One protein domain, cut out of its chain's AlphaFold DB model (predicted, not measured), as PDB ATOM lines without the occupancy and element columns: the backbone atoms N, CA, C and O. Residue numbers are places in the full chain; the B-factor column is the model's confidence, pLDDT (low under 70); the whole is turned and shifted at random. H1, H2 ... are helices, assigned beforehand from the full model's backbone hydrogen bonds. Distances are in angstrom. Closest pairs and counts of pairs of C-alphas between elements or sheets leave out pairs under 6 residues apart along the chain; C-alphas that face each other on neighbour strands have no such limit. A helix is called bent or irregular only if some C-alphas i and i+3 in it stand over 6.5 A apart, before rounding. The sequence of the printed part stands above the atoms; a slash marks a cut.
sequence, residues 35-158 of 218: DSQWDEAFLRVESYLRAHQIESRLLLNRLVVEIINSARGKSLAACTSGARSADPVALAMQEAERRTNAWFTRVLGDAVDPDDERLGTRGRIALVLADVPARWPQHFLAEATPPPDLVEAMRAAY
ATOM      1  N   ASP A  35      21.935  26.722  14.212       80.19
ATOM      2  CA  ASP A  35      22.761  26.777  15.424       80.19
ATOM      3  C   ASP A  35      22.713  25.442  16.171       80.19
ATOM      4  O   ASP A  35      23.763  24.897  16.508       80.19
ATOM      5  N   SER A  36      21.526  24.836  16.299       85.94
ATOM      6  CA  SER A  36      21.403  23.494  16.888       85.94
ATOM      7  C   SER A  36      22.096  22.404  16.059       85.94
ATOM      8  O   SER A  36      22.718  21.509  16.627       85.94
ATOM      9  N   GLN A  37      22.069  22.497  14.724       90.25
ATOM     10  CA  GLN A  37      22.789  21.569  13.841       90.25
ATOM     11  C   GLN A  37      24.311  21.735  13.952       90.25
ATOM     12  O   GLN A  37      25.047  20.751  13.871       90.25
ATOM     13  N   TRP A  38      24.812  22.957  14.162       93.75
ATOM     14  CA  TRP A  38      26.237  23.191  14.413       93.75
ATOM     15  C   TRP A  38      26.680  22.710  15.798       93.75
ATOM     16  O   TRP A  38      27.795  22.200  15.918       93.75
ATOM     17  N   ASP A  39      25.826  22.823  16.814       94.38
ATOM     18  CA  ASP A  39      26.078  22.242  18.138       94.38
ATOM     19  C   ASP A  39      26.125  20.709  18.057       94.38
ATOM     20  O   ASP A  39      27.023  20.061  18.598       94.38
ATOM     21  N   GLU A  40      25.209  20.107  17.302       95.31
ATOM     22  CA  GLU A  40      25.211  18.669  17.046       95.31
ATOM     23  C   GLU A  40      26.461  18.233  16.263       95.31
ATOM     24  O   GLU A  40      27.095  17.226  16.595       95.31
ATOM     25  N   ALA A  41      26.865  19.010  15.255       95.88
ATOM     26  CA  ALA A  41      28.095  18.786  14.504       95.88
ATOM     27  C   ALA A  41      29.327  18.838  15.419       95.88
ATOM     28  O   ALA A  41      30.196  17.969  15.326       95.88
ATOM     29  N   PHE A  42      29.380  19.808  16.337       96.38
ATOM     30  CA  PHE A  42      30.439  19.919  17.337       96.38
ATOM     31  C   PHE A  42      30.545  18.636  18.171       96.38
ATOM     32  O   PHE A  42      31.625  18.049  18.265       96.38
ATOM     33  N   LEU A  43      29.424  18.154  18.719       96.44
ATOM     34  CA  LEU A  43      29.387  16.937  19.538       96.44
ATOM     35  C   LEU A  43      29.807  15.687  18.752       96.44
ATOM     36  O   LEU A  43      30.508  14.819  19.285       96.44
ATOM     37  N   ARG A  44      29.412  15.584  17.475       97.31
ATOM     38  CA  ARG A  44      29.819  14.466  16.609       97.31
ATOM     39  C   ARG A  44      31.314  14.481  16.314       97.31
ATOM     40  O   ARG A  44      31.951  13.436  16.431       97.31
ATOM     41  N   VAL A  45      31.882  15.643  15.994       97.19
ATOM     42  CA  VAL A  45      33.328  15.779  15.766       97.19
ATOM     43  C   VAL A  45      34.109  15.477  17.046       97.19
ATOM     44  O   VAL A  45      35.100  14.753  16.989       97.19
ATOM     45  N   GLU A  46      33.654  15.954  18.210       96.00
ATOM     46  CA  GLU A  46      34.284  15.611  19.492       96.00
ATOM     47  C   GLU A  46      34.285  14.092  19.717       96.00
ATOM     48  O   GLU A  46      35.327  13.505  20.017       96.00
ATOM     49  N   SER A  47      33.132  13.445  19.526       95.38
ATOM     50  CA  SER A  47      32.984  11.993  19.691       95.38
ATOM     51  C   SER A  47      33.888  11.214  18.732       95.38
ATOM     52  O   SER A  47      34.543  10.251  19.132       95.38
ATOM     53  N   TYR A  48      33.983  11.664  17.480       94.56
ATOM     54  CA  TYR A  48      34.868  11.094  16.467       94.56
ATOM     55  C   TYR A  48      36.348  11.191  16.861       94.56
ATOM     56  O   TYR A  48      37.088  10.213  16.762       94.56
ATOM     57  N   LEU A  49      36.795  12.354  17.338       92.75
ATOM     58  CA  LEU A  49      38.182  12.562  17.753       92.75
ATOM     59  C   LEU A  49      38.527  11.787  19.033       92.75
ATOM     60  O   LEU A  49      39.627  11.247  19.143       92.75
ATOM     61  N   ARG A  50      37.580  11.642  19.968       91.69
ATOM     62  CA  ARG A  50      37.739  10.748  21.129       91.69
ATOM     63  C   ARG A  50      37.901   9.289  20.719       91.69
ATOM     64  O   ARG A  50      38.689   8.582  21.336       91.69
ATOM     65  N   ALA A  51      37.221   8.844  19.662       90.75
ATOM     66  CA  ALA A  51      37.415   7.495  19.131       90.75
ATOM     67  C   ALA A  51      38.842   7.262  18.590       90.75
ATOM     68  O   ALA A  51      39.278   6.118  18.499       90.75
ATOM     69  N   HIS A  52      39.592   8.329  18.292       86.62
ATOM     70  CA  HIS A  52      41.019   8.282  17.945       86.62
ATOM     71  C   HIS A  52      41.933   8.430  19.177       86.62
ATOM     72  O   HIS A  52      43.103   8.762  19.031       86.62
ATOM     73  N   GLN A  53      41.402   8.192  20.382       83.06
ATOM     74  CA  GLN A  53      42.118   8.191  21.663       83.06
ATOM     75  C   GLN A  53      42.802   9.520  22.026       83.06
ATOM     76  O   GLN A  53      43.788   9.543  22.755       83.06
ATOM     77  N   ILE A  54      42.284  10.662  21.561       82.44
ATOM     78  CA  ILE A  54      42.790  11.966  22.014       82.44
ATOM     79  C   ILE A  54      42.320  12.220  23.451       82.44
ATOM     80  O   ILE A  54      41.185  12.634  23.687       82.44
ATOM     81  N   GLU A  55      43.213  12.016  24.415       76.94
ATOM     82  CA  GLU A  55      42.895  12.206  25.835       76.94
ATOM     83  C   GLU A  55      43.003  13.672  26.286       76.94
ATOM     84  O   GLU A  55      42.291  14.121  27.189       76.94
ATOM     85  N   SER A  56      43.866  14.463  25.638       85.25
ATOM     86  CA  SER A  56      44.064  15.870  25.998       85.25
ATOM     87  C   SER A  56      42.833  16.709  25.655       85.25
ATOM     88  O   SER A  56      42.594  17.061  24.500       85.25
ATOM     89  N   ARG A  57      42.074  17.102  26.687       87.75
ATOM     90  CA  ARG A  57      40.857  17.921  26.547       87.75
ATOM     91  C   ARG A  57      41.110  19.268  25.868       87.75
ATOM     92  O   ARG A  57      40.250  19.749  25.133       87.75
ATOM     93  N   LEU A  58      42.270  19.879  26.116       89.31
ATOM     94  CA  LEU A  58      42.639  21.153  25.499       89.31
ATOM     95  C   LEU A  58      42.860  20.989  23.991       89.31
ATOM     96  O   LEU A  58      42.309  21.756  23.205       89.31
ATOM     97  N   LEU A  59      43.633  19.972  23.599       88.81
ATOM     98  CA  LEU A  59      43.888  19.667  22.194       88.81
ATOM     99  C   LEU A  59      42.596  19.276  21.473       88.81
ATOM    100  O   LEU A  59      42.331  19.784  20.389       88.81
ATOM    101  N   LEU A  60      41.785  18.422  22.101       91.94
ATOM    102  CA  LEU A  60      40.494  17.994  21.578       91.94
ATOM    103  C   LEU A  60      39.606  19.202  21.266       91.94
ATOM    104  O   LEU A  60      39.172  19.352  20.130       91.94
ATOM    105  N   ASN A  61      39.400  20.104  22.231       93.88
ATOM    106  CA  ASN A  61      38.573  21.294  22.022       93.88
ATOM    107  C   ASN A  61      39.127  22.179  20.892       93.88
ATOM    108  O   ASN A  61      38.385  22.566  19.990       93.88
ATOM    109  N   ARG A  62      40.447  22.421  20.875       93.56
ATOM    110  CA  ARG A  62      41.091  23.197  19.807       93.56
ATOM    111  C   ARG A  62      40.805  22.600  18.424       93.56
ATOM    112  O   ARG A  62      40.357  23.318  17.536       93.56
ATOM    113  N   LEU A  63      41.015  21.293  18.258       93.88
ATOM    114  CA  LEU A  63      40.796  20.594  16.989       93.88
ATOM    115  C   LEU A  63      39.325  20.611  16.561       93.88
ATOM    116  O   LEU A  63      39.045  20.845  15.385       93.88
ATOM    117  N   VAL A  64      38.386  20.407  17.492       96.12
ATOM    118  CA  VAL A  64      36.946  20.487  17.192       96.12
ATOM    119  C   VAL A  64      36.598  21.882  16.669       96.12
ATOM    120  O   VAL A  64      35.985  22.001  15.610       96.12
ATOM    121  N   VAL A  65      37.040  22.943  17.353       95.94
ATOM    122  CA  VAL A  65      36.782  24.331  16.934       95.94
ATOM    123  C   VAL A  65      37.393  24.628  15.562       95.94
ATOM    124  O   VAL A  65      36.730  25.221  14.711       95.94
ATOM    125  N   GLU A  66      38.629  24.195  15.305       95.75
ATOM    126  CA  GLU A  66      39.284  24.373  14.004       95.75
ATOM    127  C   GLU A  66      38.537  23.658  12.865       95.75
ATOM    128  O   GLU A  66      38.385  24.223  11.777       95.75
ATOM    129  N   ILE A  67      38.057  22.433  13.102       96.44
ATOM    130  CA  ILE A  67      37.274  21.656  12.131       96.44
ATOM    131  C   ILE A  67      35.936  22.343  11.851       96.44
ATOM    132  O   ILE A  67      35.592  22.553  10.686       96.44
ATOM    133  N   ILE A  68      35.206  22.744  12.895       96.62
ATOM    134  CA  ILE A  68      33.904  23.409  12.760       96.62
ATOM    135  C   ILE A  68      34.044  24.740  12.018       96.62
ATOM    136  O   ILE A  68      33.265  25.017  11.105       96.62
ATOM    137  N   ASN A  69      35.062  25.545  12.332       96.19
ATOM    138  CA  ASN A  69      35.301  26.811  11.637       96.19
ATOM    139  C   ASN A  69      35.655  26.604  10.156       96.19
ATOM    140  O   ASN A  69      35.168  27.343   9.301       96.19
ATOM    141  N   SER A  70      36.440  25.571   9.835       95.25
ATOM    142  CA  SER A  70      36.733  25.192   8.445       95.25
ATOM    143  C   SER A  70      35.468  24.771   7.691       95.25
ATOM    144  O   SER A  70      35.212  25.249   6.583       95.25
ATOM    145  N   ALA A  71      34.625  23.937   8.307       95.25
ATOM    146  CA  ALA A  71      33.354  23.501   7.730       95.25
ATOM    147  C   ALA A  71      32.378  24.672   7.510       95.25
ATOM    148  O   ALA A  71      31.776  24.782   6.440       95.25
ATOM    149  N   ARG A  72      32.279  25.599   8.472       93.69
ATOM    150  CA  ARG A  72      31.493  26.839   8.342       93.69
ATOM    151  C   ARG A  72      31.991  27.717   7.199       93.69
ATOM    152  O   ARG A  72      31.180  28.188   6.406       93.69
ATOM    153  N   GLY A  73      33.307  27.889   7.072       92.56
ATOM    154  CA  GLY A  73      33.907  28.629   5.960       92.56
ATOM    155  C   GLY A  73      33.524  28.043   4.597       92.56
ATOM    156  O   GLY A  73      33.140  28.782   3.692       92.56
ATOM    157  N   LYS A  74      33.537  26.709   4.468       90.44
ATOM    158  CA  LYS A  74      33.101  26.005   3.250       90.44
ATOM    159  C   LYS A  74      31.606  26.164   2.970       90.44
ATOM    160  O   LYS A  74      31.235  26.399   1.823       90.44
ATOM    161  N   SER A  75      30.761  26.067   3.998       90.12
ATOM    162  CA  SER A  75      29.313  26.294   3.874       90.12
ATOM    163  C   SER A  75      29.014  27.717   3.389       90.12
ATOM    164  O   SER A  75      28.268  27.894   2.427       90.12
ATOM    165  N   LEU A  76      29.671  28.727   3.969       89.12
ATOM    166  CA  LEU A  76      29.505  30.121   3.557       89.12
ATOM    167  C   LEU A  76      29.930  30.341   2.098       89.12
ATOM    168  O   LEU A  76      29.188  30.952   1.332       89.12
ATOM    169  N   ALA A  77      31.080  29.794   1.693       88.19
ATOM    170  CA  ALA A  77      31.565  29.892   0.315       88.19
ATOM    171  C   ALA A  77      30.606  29.235  -0.700       88.19
ATOM    172  O   ALA A  77      30.399  29.769  -1.794       88.19
ATOM    173  N   ALA A  78      29.985  28.108  -0.332       87.75
ATOM    174  CA  ALA A  78      28.973  27.444  -1.153       87.75
ATOM    175  C   ALA A  78      27.720  28.319  -1.328       87.75
ATOM    176  O   ALA A  78      27.256  28.494  -2.456       87.75
ATOM    177  N   CYS A  79      27.233  28.937  -0.246       83.88
ATOM    178  CA  CYS A  79      26.105  29.871  -0.284       83.88
ATOM    179  C   CYS A  79      26.388  31.085  -1.181       83.88
ATOM    180  O   CYS A  79      25.550  31.445  -2.006       83.88
ATOM    181  N   THR A  80      27.577  31.692  -1.075       87.12
ATOM    182  CA  THR A  80      27.974  32.828  -1.928       87.12
ATOM    183  C   THR A  80      28.040  32.445  -3.408       87.12
ATOM    184  O   THR A  80      27.737  33.264  -4.271       87.12
ATOM    185  N   SER A  81      28.387  31.192  -3.706       86.94
ATOM    186  CA  SER A  81      28.477  30.667  -5.074       86.94
ATOM    187  C   SER A  81      27.132  30.175  -5.633       86.94
ATOM    188  O   SER A  81      27.086  29.659  -6.747       86.94
ATOM    189  N   GLY A  82      26.036  30.293  -4.871       82.38
ATOM    190  CA  GLY A  82      24.705  29.810  -5.261       82.38
ATOM    191  C   GLY A  82      24.541  28.286  -5.218       82.38
ATOM    192  O   GLY A  82      23.529  27.762  -5.685       82.38
ATOM    193  N   ALA A  83      25.515  27.558  -4.663       80.38
ATOM    194  CA  ALA A  83      25.415  26.121  -4.456       80.38
ATOM    195  C   ALA A  83      24.522  25.811  -3.245       80.38
ATOM    196  O   ALA A  83      24.429  26.586  -2.291       80.38
ATOM    197  N   ARG A  84      23.866  24.646  -3.261       76.50
ATOM    198  CA  ARG A  84      23.072  24.181  -2.117       76.50
ATOM    199  C   ARG A  84      24.003  23.918  -0.931       76.50
ATOM    200  O   ARG A  84      24.909  23.095  -1.050       76.50
ATOM    201  N   SER A  85      23.753  24.576   0.205       72.44
ATOM    202  CA  SER A  85      24.470  24.264   1.445       72.44
ATOM    203  C   SER A  85      24.194  22.816   1.832       72.44
ATOM    204  O   SER A  85      23.038  22.403   1.929       72.44
ATOM    205  N   ALA A  86      25.261  22.048   2.029       80.88
ATOM    206  CA  ALA A  86      25.160  20.721   2.611       80.88
ATOM    207  C   ALA A  86      24.811  20.815   4.107       80.88
ATOM    208  O   ALA A  86      24.943  21.876   4.726       80.88
ATOM    209  N   ASP A  87      24.353  19.693   4.657       90.50
ATOM    210  CA  ASP A  87      24.063  19.522   6.078       90.50
ATOM    211  C   ASP A  87      25.302  19.872   6.942       90.50
ATOM    212  O   ASP A  87      26.393  19.353   6.662       90.50
ATOM    213  N   PRO A  88      25.179  20.745   7.966       92.50
ATOM    214  CA  PRO A  88      26.289  21.148   8.831       92.50
ATOM    215  C   PRO A  88      27.047  19.983   9.464       92.50
ATOM    216  O   PRO A  88      28.281  20.005   9.524       92.50
ATOM    217  N   VAL A  89      26.325  18.947   9.902       94.19
ATOM    218  CA  VAL A  89      26.928  17.757  10.507       94.19
ATOM    219  C   VAL A  89      27.764  17.015   9.475       94.19
ATOM    220  O   VAL A  89      28.937  16.733   9.726       94.19
ATOM    221  N   ALA A  90      27.184  16.714   8.311       94.25
ATOM    222  CA  ALA A  90      27.890  16.042   7.229       94.25
ATOM    223  C   ALA A  90      29.153  16.809   6.806       94.25
ATOM    224  O   ALA A  90      30.215  16.205   6.658       94.25
ATOM    225  N   LEU A  91      29.072  18.137   6.673       94.56
ATOM    226  CA  LEU A  91      30.223  18.980   6.332       94.56
ATOM    227  C   LEU A  91      31.333  18.916   7.386       94.56
ATOM    228  O   LEU A  91      32.508  18.796   7.035       94.56
ATOM    229  N   ALA A  92      30.976  18.991   8.668       96.56
ATOM    230  CA  ALA A  92      31.941  18.916   9.760       96.56
ATOM    231  C   ALA A  92      32.626  17.544   9.829       96.56
ATOM    232  O   ALA A  92      33.847  17.470   9.979       96.56
ATOM    233  N   MET A  93      31.862  16.462   9.659       96.75
ATOM    234  CA  MET A  93      32.394  15.097   9.646       96.75
ATOM    235  C   MET A  93      33.308  14.844   8.447       96.75
ATOM    236  O   MET A  93      34.418  14.345   8.629       96.75
ATOM    237  N   GLN A  94      32.907  15.264   7.243       95.50
ATOM    238  CA  GLN A  94      33.761  15.184   6.053       95.50
ATOM    239  C   GLN A  94      35.069  15.952   6.250       95.50
ATOM    240  O   GLN A  94      36.132  15.493   5.839       95.50
ATOM    241  N   GLU A  95      35.022  17.117   6.897       96.12
ATOM    242  CA  GLU A  95      36.224  17.892   7.187       96.12
ATOM    243  C   GLU A  95      37.130  17.205   8.219       96.12
ATOM    244  O   GLU A  95      38.349  17.189   8.032       96.12
ATOM    245  N   ALA A  96      36.561  16.606   9.268       95.62
ATOM    246  CA  ALA A  96      37.311  15.820  10.245       95.62
ATOM    247  C   ALA A  96      38.013  14.617   9.590       95.62
ATOM    248  O   ALA A  96      39.215  14.411   9.789       95.62
ATOM    249  N   GLU A  97      37.294  13.853   8.767       93.69
ATOM    250  CA  GLU A  97      37.834  12.706   8.030       93.69
ATOM    251  C   GLU A  97      38.910  13.130   7.034       93.69
ATOM    252  O   GLU A  97      40.008  12.574   7.037       93.69
ATOM    253  N   ARG A  98      38.654  14.177   6.242       93.50
ATOM    254  CA  ARG A  98      39.620  14.722   5.283       93.50
ATOM    255  C   ARG A  98      40.915  15.146   5.971       93.50
ATOM    256  O   ARG A  98      41.993  14.845   5.464       93.50
ATOM    257  N   ARG A  99      40.839  15.842   7.111       94.38
ATOM    258  CA  ARG A  99      42.033  16.240   7.876       94.38
ATOM    259  C   ARG A  99      42.777  15.037   8.442       94.38
ATOM    260  O   ARG A  99      44.004  15.020   8.398       94.38
ATOM    261  N   THR A 100      42.042  14.040   8.929       93.31
ATOM    262  CA  THR A 100      42.614  12.791   9.442       93.31
ATOM    263  C   THR A 100      43.372  12.044   8.347       93.31
ATOM    264  O   THR A 100      44.550  11.736   8.516       93.31
ATOM    265  N   ASN A 101      42.746  11.851   7.188       92.31
ATOM    266  CA  ASN A 101      43.370  11.183   6.050       92.31
ATOM    267  C   ASN A 101      44.568  11.975   5.518       92.31
ATOM    268  O   ASN A 101      45.622  11.394   5.301       92.31
ATOM    269  N   ALA A 102      44.458  13.302   5.397       92.19
ATOM    270  CA  ALA A 102      45.579  14.144   4.976       92.19
ATOM    271  C   ALA A 102      46.773  14.069   5.946       92.19
ATOM    272  O   ALA A 102      47.927  14.128   5.519       92.19
ATOM    273  N   TRP A 103      46.514  13.941   7.250       93.88
ATOM    274  CA  TRP A 103      47.565  13.706   8.237       93.88
ATOM    275  C   TRP A 103      48.193  12.318   8.065       93.88
ATOM    276  O   TRP A 103      49.420  12.229   8.044       93.88
ATOM    277  N   PHE A 104      47.396  11.264   7.848       93.00
ATOM    278  CA  PHE A 104      47.924   9.926   7.548       93.00
ATOM    279  C   PHE A 104      48.798   9.921   6.295       93.00
ATOM    280  O   PHE A 104      49.918   9.425   6.359       93.00
ATOM    281  N   THR A 105      48.349  10.534   5.194       92.19
ATOM    282  CA  THR A 105      49.143  10.665   3.963       92.19
ATOM    283  C   THR A 105      50.482  11.345   4.236       92.19
ATOM    284  O   THR A 105      51.512  10.895   3.750       92.19
ATOM    285  N   ARG A 106      50.503  12.407   5.053       91.94
ATOM    286  CA  ARG A 106      51.743  13.127   5.375       91.94
ATOM    287  C   ARG A 106      52.699  12.308   6.240       91.94
ATOM    288  O   ARG A 106      53.905  12.373   6.036       91.94
ATOM    289  N   VAL A 107      52.172  11.595   7.233       93.31
ATOM    290  CA  VAL A 107      52.980  10.814   8.180       93.31
ATOM    291  C   VAL A 107      53.513   9.545   7.528       93.31
ATOM    292  O   VAL A 107      54.687   9.222   7.677       93.31
ATOM    293  N   LEU A 108      52.668   8.824   6.798       91.06
ATOM    294  CA  LEU A 108      53.052   7.569   6.166       91.06
ATOM    295  C   LEU A 108      53.839   7.821   4.872       91.06
ATOM    296  O   LEU A 108      54.814   7.115   4.612       91.06
ATOM    297  N   GLY A 109      53.532   8.900   4.145       87.94
ATOM    298  CA  GLY A 109      54.246   9.316   2.939       87.94
ATOM    299  C   GLY A 109      54.242   8.212   1.887       87.94
ATOM    300  O   GLY A 109      53.193   7.654   1.586       87.94
ATOM    301  N   ASP A 110      55.431   7.863   1.399       81.00
ATOM    302  CA  ASP A 110      55.639   6.880   0.324       81.00
ATOM    303  C   ASP A 110      55.147   5.454   0.640       81.00
ATOM    304  O   ASP A 110      55.035   4.642  -0.268       81.00
ATOM    305  N   ALA A 111      54.846   5.135   1.907       75.19
ATOM    306  CA  ALA A 111      54.266   3.843   2.298       75.19
ATOM    307  C   ALA A 111      52.771   3.708   1.933       75.19
ATOM    308  O   ALA A 111      52.150   2.681   2.201       75.19
ATOM    309  N   VAL A 112      52.158   4.768   1.405       81.69
ATOM    310  CA  VAL A 112      50.743   4.819   1.035       81.69
ATOM    311  C   VAL A 112      50.628   4.957  -0.473       81.69
ATOM    312  O   VAL A 112      51.162   5.899  -1.055       81.69
ATOM    313  N   ASP A 113      49.873   4.052  -1.090       80.25
ATOM    314  CA  ASP A 113      49.397   4.245  -2.456       80.25
ATOM    315  C   ASP A 113      48.434   5.454  -2.480       80.25
ATOM    316  O   ASP A 113      47.491   5.486  -1.679       80.25
ATOM    317  N   PRO A 114      48.660   6.466  -3.343       73.19
ATOM    318  CA  PRO A 114      47.790   7.635  -3.468       73.19
ATOM    319  C   PRO A 114      46.302   7.306  -3.642       73.19
ATOM    320  O   PRO A 114      45.462   8.086  -3.190       73.19
ATOM    321  N   ASP A 115      45.992   6.157  -4.250       78.88
ATOM    322  CA  ASP A 115      44.629   5.708  -4.534       78.88
ATOM    323  C   ASP A 115      44.118   4.661  -3.516       78.88
ATOM    324  O   ASP A 115      43.077   4.033  -3.726       78.88
ATOM    325  N   ASP A 116      44.805   4.467  -2.379       81.88
ATOM    326  CA  ASP A 116      44.384   3.520  -1.339       81.88
ATOM    327  C   ASP A 116      43.096   3.975  -0.633       81.88
ATOM    328  O   ASP A 116      43.110   4.694   0.374       81.88
ATOM    329  N   GLU A 117      41.956   3.460  -1.095       83.44
ATOM    330  CA  GLU A 117      40.648   3.657  -0.457       83.44
ATOM    331  C   GLU A 117      40.624   3.198   1.016       83.44
ATOM    332  O   GLU A 117      39.790   3.647   1.807       83.44
ATOM    333  N   ARG A 118      41.542   2.307   1.424       84.88
ATOM    334  CA  ARG A 118      41.630   1.772   2.791       84.88
ATOM    335  C   ARG A 118      42.562   2.571   3.695       84.88
ATOM    336  O   ARG A 118      42.666   2.214   4.876       84.88
ATOM    337  N   LEU A 119      43.170   3.656   3.208       88.38
ATOM    338  CA  LEU A 119      44.089   4.503   3.973       88.38
ATOM    339  C   LEU A 119      43.501   4.920   5.325       88.38
ATOM    340  O   LEU A 119      44.165   4.802   6.351       88.38
ATOM    341  N   GLY A 120      42.240   5.363   5.353       88.06
ATOM    342  CA  GLY A 120      41.593   5.801   6.593       88.06
ATOM    343  C   GLY A 120      41.515   4.688   7.647       88.06
ATOM    344  O   GLY A 120      41.798   4.916   8.822       88.06
ATOM    345  N   THR A 121      41.190   3.462   7.233       88.94
ATOM    346  CA  THR A 121      41.095   2.305   8.139       88.94
ATOM    347  C   THR A 121      42.473   1.832   8.588       88.94
ATOM    348  O   THR A 121      42.694   1.640   9.783       88.94
ATOM    349  N   ARG A 122      43.424   1.677   7.660       88.62
ATOM    350  CA  ARG A 122      44.791   1.231   7.974       88.62
ATOM    351  C   ARG A 122      45.546   2.255   8.813       88.62
ATOM    352  O   ARG A 122      46.192   1.884   9.787       88.62
ATOM    353  N   GLY A 123      45.399   3.538   8.494       91.50
ATOM    354  CA  GLY A 123      45.973   4.641   9.256       91.50
ATOM    355  C   GLY A 123      45.476   4.662  10.701       91.50
ATOM    356  O   GLY A 123      46.276   4.833  11.614       91.50
ATOM    357  N   ARG A 124      44.182   4.400  10.938       91.12
ATOM    358  CA  ARG A 124      43.631   4.260  12.299       91.12
ATOM    359  C   ARG A 124      44.202   3.058  13.048       91.12
ATOM    360  O   ARG A 124      44.498   3.178  14.231       91.12
ATOM    361  N   ILE A 125      44.382   1.921  12.377       91.56
ATOM    362  CA  ILE A 125      45.024   0.745  12.985       91.56
ATOM    363  C   ILE A 125      46.468   1.080  13.367       91.56
ATOM    364  O   ILE A 125      46.858   0.853  14.508       91.56
ATOM    365  N   ALA A 126      47.228   1.685  12.453       92.25
ATOM    366  CA  ALA A 126      48.596   2.121  12.714       92.25
ATOM    367  C   ALA A 126      48.662   3.126  13.874       92.25
ATOM    368  O   ALA A 126      49.508   2.987  14.749       92.25
ATOM    369  N   LEU A 127      47.724   4.080  13.936       92.06
ATOM    370  CA  LEU A 127      47.613   5.062  15.018       92.06
ATOM    371  C   LEU A 127      47.461   4.392  16.390       92.06
ATOM    372  O   LEU A 127      48.124   4.800  17.343       92.06
ATOM    373  N   VAL A 128      46.596   3.377  16.477       90.62
ATOM    374  CA  VAL A 128      46.350   2.614  17.709       90.62
ATOM    375  C   VAL A 128      47.555   1.744  18.065       90.62
ATOM    376  O   VAL A 128      47.975   1.732  19.216       90.62
ATOM    377  N   LEU A 129      48.142   1.044  17.092       91.56
ATOM    378  CA  LEU A 129      49.291   0.160  17.313       91.56
ATOM    379  C   LEU A 129      50.570   0.923  17.690       91.56
ATOM    380  O   LEU A 129      51.351   0.444  18.507       91.56
ATOM    381  N   ALA A 130      50.784   2.109  17.119       92.00
ATOM    382  CA  ALA A 130      51.915   2.976  17.445       92.00
ATOM    383  C   ALA A 130      51.703   3.790  18.737       92.00
ATOM    384  O   ALA A 130      52.650   4.432  19.207       92.00
ATOM    385  N   ASP A 131      50.486   3.759  19.295       91.44
ATOM    386  CA  ASP A 131      50.057   4.496  20.489       91.44
ATOM    387  C   ASP A 131      50.386   6.000  20.414       91.44
ATOM    388  O   ASP A 131      50.906   6.631  21.340       91.44
ATOM    389  N   VAL A 132      50.136   6.594  19.241       91.00
ATOM    390  CA  VAL A 132      50.494   7.994  18.965       91.00
ATOM    391  C   VAL A 132      49.792   8.985  19.894       91.00
ATOM    392  O   VAL A 132      50.469   9.907  20.355       91.00
ATOM    393  N   PRO A 133      48.487   8.853  20.202       86.62
ATOM    394  CA  PRO A 133      47.803   9.819  21.058       86.62
ATOM    395  C   PRO A 133      48.379   9.902  22.477       86.62
ATOM    396  O   PRO A 133      48.362  10.985  23.059       86.62
ATOM    397  N   ALA A 134      48.945   8.813  23.010       87.81
ATOM    398  CA  ALA A 134      49.606   8.816  24.313       87.81
ATOM    399  C   ALA A 134      51.051   9.338  24.238       87.81
ATOM    400  O   ALA A 134      51.484  10.114  25.091       87.81
ATOM    401  N   ARG A 135      51.810   8.940  23.206       90.94
ATOM    402  CA  ARG A 135      53.250   9.244  23.086       90.94
ATOM    403  C   ARG A 135      53.545  10.622  22.494       90.94
ATOM    404  O   ARG A 135      54.505  11.275  22.898       90.94
ATOM    405  N   TRP A 136      52.728  11.068  21.543       92.38
ATOM    406  CA  TRP A 136      52.898  12.323  20.806       92.38
ATOM    407  C   TRP A 136      51.567  13.069  20.600       92.38
ATOM    408  O   TRP A 136      51.237  13.430  19.462       92.38
ATOM    409  N   PRO A 137      50.802  13.361  21.670       88.38
ATOM    410  CA  PRO A 137      49.476  13.969  21.561       88.38
ATOM    411  C   PRO A 137      49.485  15.255  20.729       88.38
ATOM    412  O   PRO A 137      48.645  15.441  19.857       88.38
ATOM    413  N   GLN A 138      50.473  16.130  20.930       88.69
ATOM    414  CA  GLN A 138      50.561  17.426  20.253       88.69
ATOM    415  C   GLN A 138      50.830  17.349  18.741       88.69
ATOM    416  O   GLN A 138      50.653  18.353  18.054       88.69
ATOM    417  N   HIS A 139      51.280  16.199  18.229       90.12
ATOM    418  CA  HIS A 139      51.597  16.013  16.808       90.12
ATOM    419  C   HIS A 139      50.434  15.414  16.012       90.12
ATOM    420  O   HIS A 139      50.438  15.474  14.778       90.12
ATOM    421  N   PHE A 140      49.420  14.874  16.692       89.69
ATOM    422  CA  PHE A 140      48.213  14.393  16.039       89.69
ATOM    423  C   PHE A 140      47.453  15.559  15.385       89.69
ATOM    424  O   PHE A 140      47.167  16.568  16.030       89.69
ATOM    425  N   LEU A 141      47.166  15.434  14.084       90.81
ATOM    426  CA  LEU A 141      46.553  16.466  13.226       90.81
ATOM    427  C   LEU A 141      47.275  17.823  13.190       90.81
ATOM    428  O   LEU A 141      46.732  18.785  12.649       90.81
ATOM    429  N   ALA A 142      48.500  17.920  13.709       88.81
ATOM    430  CA  ALA A 142      49.284  19.139  13.601       88.81
ATOM    431  C   ALA A 142      49.662  19.421  12.136       88.81
ATOM    432  O   ALA A 142      49.899  18.505  11.341       88.81
ATOM    433  N   GLU A 143      49.738  20.703  11.782       85.19
ATOM    434  CA  GLU A 143      50.254  21.143  10.478       85.19
ATOM    435  C   GLU A 143      51.787  21.094  10.418       85.19
ATOM    436  O   GLU A 143      52.361  20.995   9.336       85.19
ATOM    437  N   ALA A 144      52.447  21.119  11.580       87.38
ATOM    438  CA  ALA A 144      53.894  21.002  11.686       87.38
ATOM    439  C   ALA A 144      54.395  19.635  11.194       87.38
ATOM    440  O   ALA A 144      53.699  18.621  11.295       87.38
ATOM    441  N   THR A 145      55.637  19.607  10.709       87.56
ATOM    442  CA  THR A 145      56.305  18.371  10.296       87.56
ATOM    443  C   THR A 145      56.338  17.374  11.463       87.56
ATOM    444  O   THR A 145      56.774  17.743  12.560       87.56
ATOM    445  N   PRO A 146      55.864  16.129  11.269       90.12
ATOM    446  CA  PRO A 146      55.890  15.118  12.316       90.12
ATOM    447  C   PRO A 146      57.341  14.745  12.670       90.12
ATOM    448  O   PRO A 146      58.193  14.705  11.780       90.12
ATOM    449  N   PRO A 147      57.644  14.475  13.953       93.31
ATOM    450  CA  PRO A 147      58.977  14.053  14.357       93.31
ATOM    451  C   PRO A 147      59.319  12.691  13.728       93.31
ATOM    452  O   PRO A 147      58.417  11.866  13.546       93.31
ATOM    453  N   PRO A 148      60.601  12.438  13.411       92.56
ATOM    454  CA  PRO A 148      61.018  11.223  12.710       92.56
ATOM    455  C   PRO A 148      60.623   9.951  13.471       92.56
ATOM    456  O   PRO A 148      60.089   9.032  12.864       92.56
ATOM    457  N   ASP A 149      60.754   9.946  14.799       94.56
ATOM    458  CA  ASP A 149      60.388   8.808  15.649       94.56
ATOM    459  C   ASP A 149      58.893   8.449  15.562       94.56
ATOM    460  O   ASP A 149      58.520   7.277  15.620       94.56
ATOM    461  N   LEU A 150      58.017   9.452  15.407       94.56
ATOM    462  CA  LEU A 150      56.579   9.232  15.213       94.56
ATOM    463  C   LEU A 150      56.327   8.605  13.848       94.56
ATOM    464  O   LEU A 150      55.552   7.657  13.744       94.56
ATOM    465  N   VAL A 151      56.974   9.138  12.809       94.44
ATOM    466  CA  VAL A 151      56.863   8.623  11.439       94.44
ATOM    467  C   VAL A 151      57.316   7.168  11.382       94.44
ATOM    468  O   VAL A 151      56.611   6.335  10.819       94.44
ATOM    469  N   GLU A 152      58.447   6.847  12.004       92.75
ATOM    470  CA  GLU A 152      58.968   5.485  12.076       92.75
ATOM    471  C   GLU A 152      58.000   4.550  12.810       92.75
ATOM    472  O   GLU A 152      57.649   3.501  12.274       92.75
ATOM    473  N   ALA A 153      57.491   4.953  13.979       93.31
ATOM    474  CA  ALA A 153      56.522   4.154  14.729       93.31
ATOM    475  C   ALA A 153      55.230   3.910  13.933       93.31
ATOM    476  O   ALA A 153      54.728   2.787  13.893       93.31
ATOM    477  N   MET A 154      54.712   4.943  13.266       93.56
ATOM    478  CA  MET A 154      53.523   4.843  12.421       93.56
ATOM    479  C   MET A 154      53.751   3.931  11.218       93.56
ATOM    480  O   MET A 154      52.887   3.113  10.927       93.56
ATOM    481  N   ARG A 155      54.899   4.033  10.540       91.50
ATOM    482  CA  ARG A 155      55.245   3.175   9.395       91.50
ATOM    483  C   ARG A 155      55.473   1.726   9.807       91.50
ATOM    484  O   ARG A 155      54.986   0.833   9.132       91.50
ATOM    485  N   ALA A 156      56.145   1.486  10.930       90.25
ATOM    486  CA  ALA A 156      56.342   0.140  11.467       90.25
ATOM    487  C   ALA A 156      55.014  -0.525  11.869       90.25
ATOM    488  O   ALA A 156      54.858  -1.738  11.744       90.25
ATOM    489  N   ALA A 157      54.051   0.270  12.340       90.38
ATOM    490  CA  ALA A 157      52.700  -0.175  12.661       90.38
ATOM    491  C   ALA A 157      51.761  -0.229  11.440       90.38
ATOM    492  O   ALA A 157      50.664  -0.787  11.530       90.38
ATOM    493  N   TYR A 158      52.156   0.372  10.315       88.94
ATOM    494  CA  TYR A 158      51.348   0.416   9.109       88.94
ATOM    495  C   TYR A 158      51.428  -0.919   8.384       88.94
ATOM    496  O   TYR A 158      52.470  -1.330   7.881       88.94
TER     497      TYR A 158
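AT A GLANCE: This is residues 35 to 158 of the 218 residues of an uncharacterized protein of Verrucomicrobia bacterium IMCC26134 (UniProt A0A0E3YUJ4). One long helix, H3, joins two groups: H1 and H2 pack on its first part, H4 and H6 on its later part, with little H5 near H6. The printed part has 124 residues with six named helices, H1 to H6 in chain order, and no named strand: all helix. It is compact, radius of gyration of the C-alphas 15.3 A, spanning 45 by 33 by 22 A.

HOW THE PARTS SIT: H3, residues 88 to 111, is the hub, with a kink of 46 degrees near residue 105; it is irregular, C-alphas 107 and 110 being 9.2 A apart. Its residues 88 to 96 alone touch H1, residues 35 to 51, at a shallow tilt of 30 degrees, the same way; the closest C-alphas, Ala 41 and Val 89, are 4.3 A apart. H2, residues 57 to 80, touches H3 at a steep 67 degrees, opposite ways, closest C-alphas Ala 71 and Ala 92, 5.2 A. H4, residues 119 to 129, touches H3, closest C-alphas Asn 101 and Gly 120, 5.7 A. H6, residues 148 to 157, touches H3 about perpendicular at 83 degrees, closest C-alphas Val 107 and Val 151, 5.5 A. Every O i to N i+4 pair is within hydrogen-bond range in H1, H2, H4 and H6, and 18 of 20 in H3; H5, residues 132 to 135, is too short for one.

IN THESE COORDINATES: H2 is 34.6 A long, H3 33.5 A. H1 begins at C-alpha 35 (22.761, 26.777, 15.424); H6 ends at C-alpha 157 (52.700, -0.175, 12.661).

THE WHOLE: The C-alphas farthest apart, Gly 82 and Ala 156, are 46.5 A apart. The printed part has no cut; the link from H5 to H6 is long. No printed residue is under 70 in pLDDT.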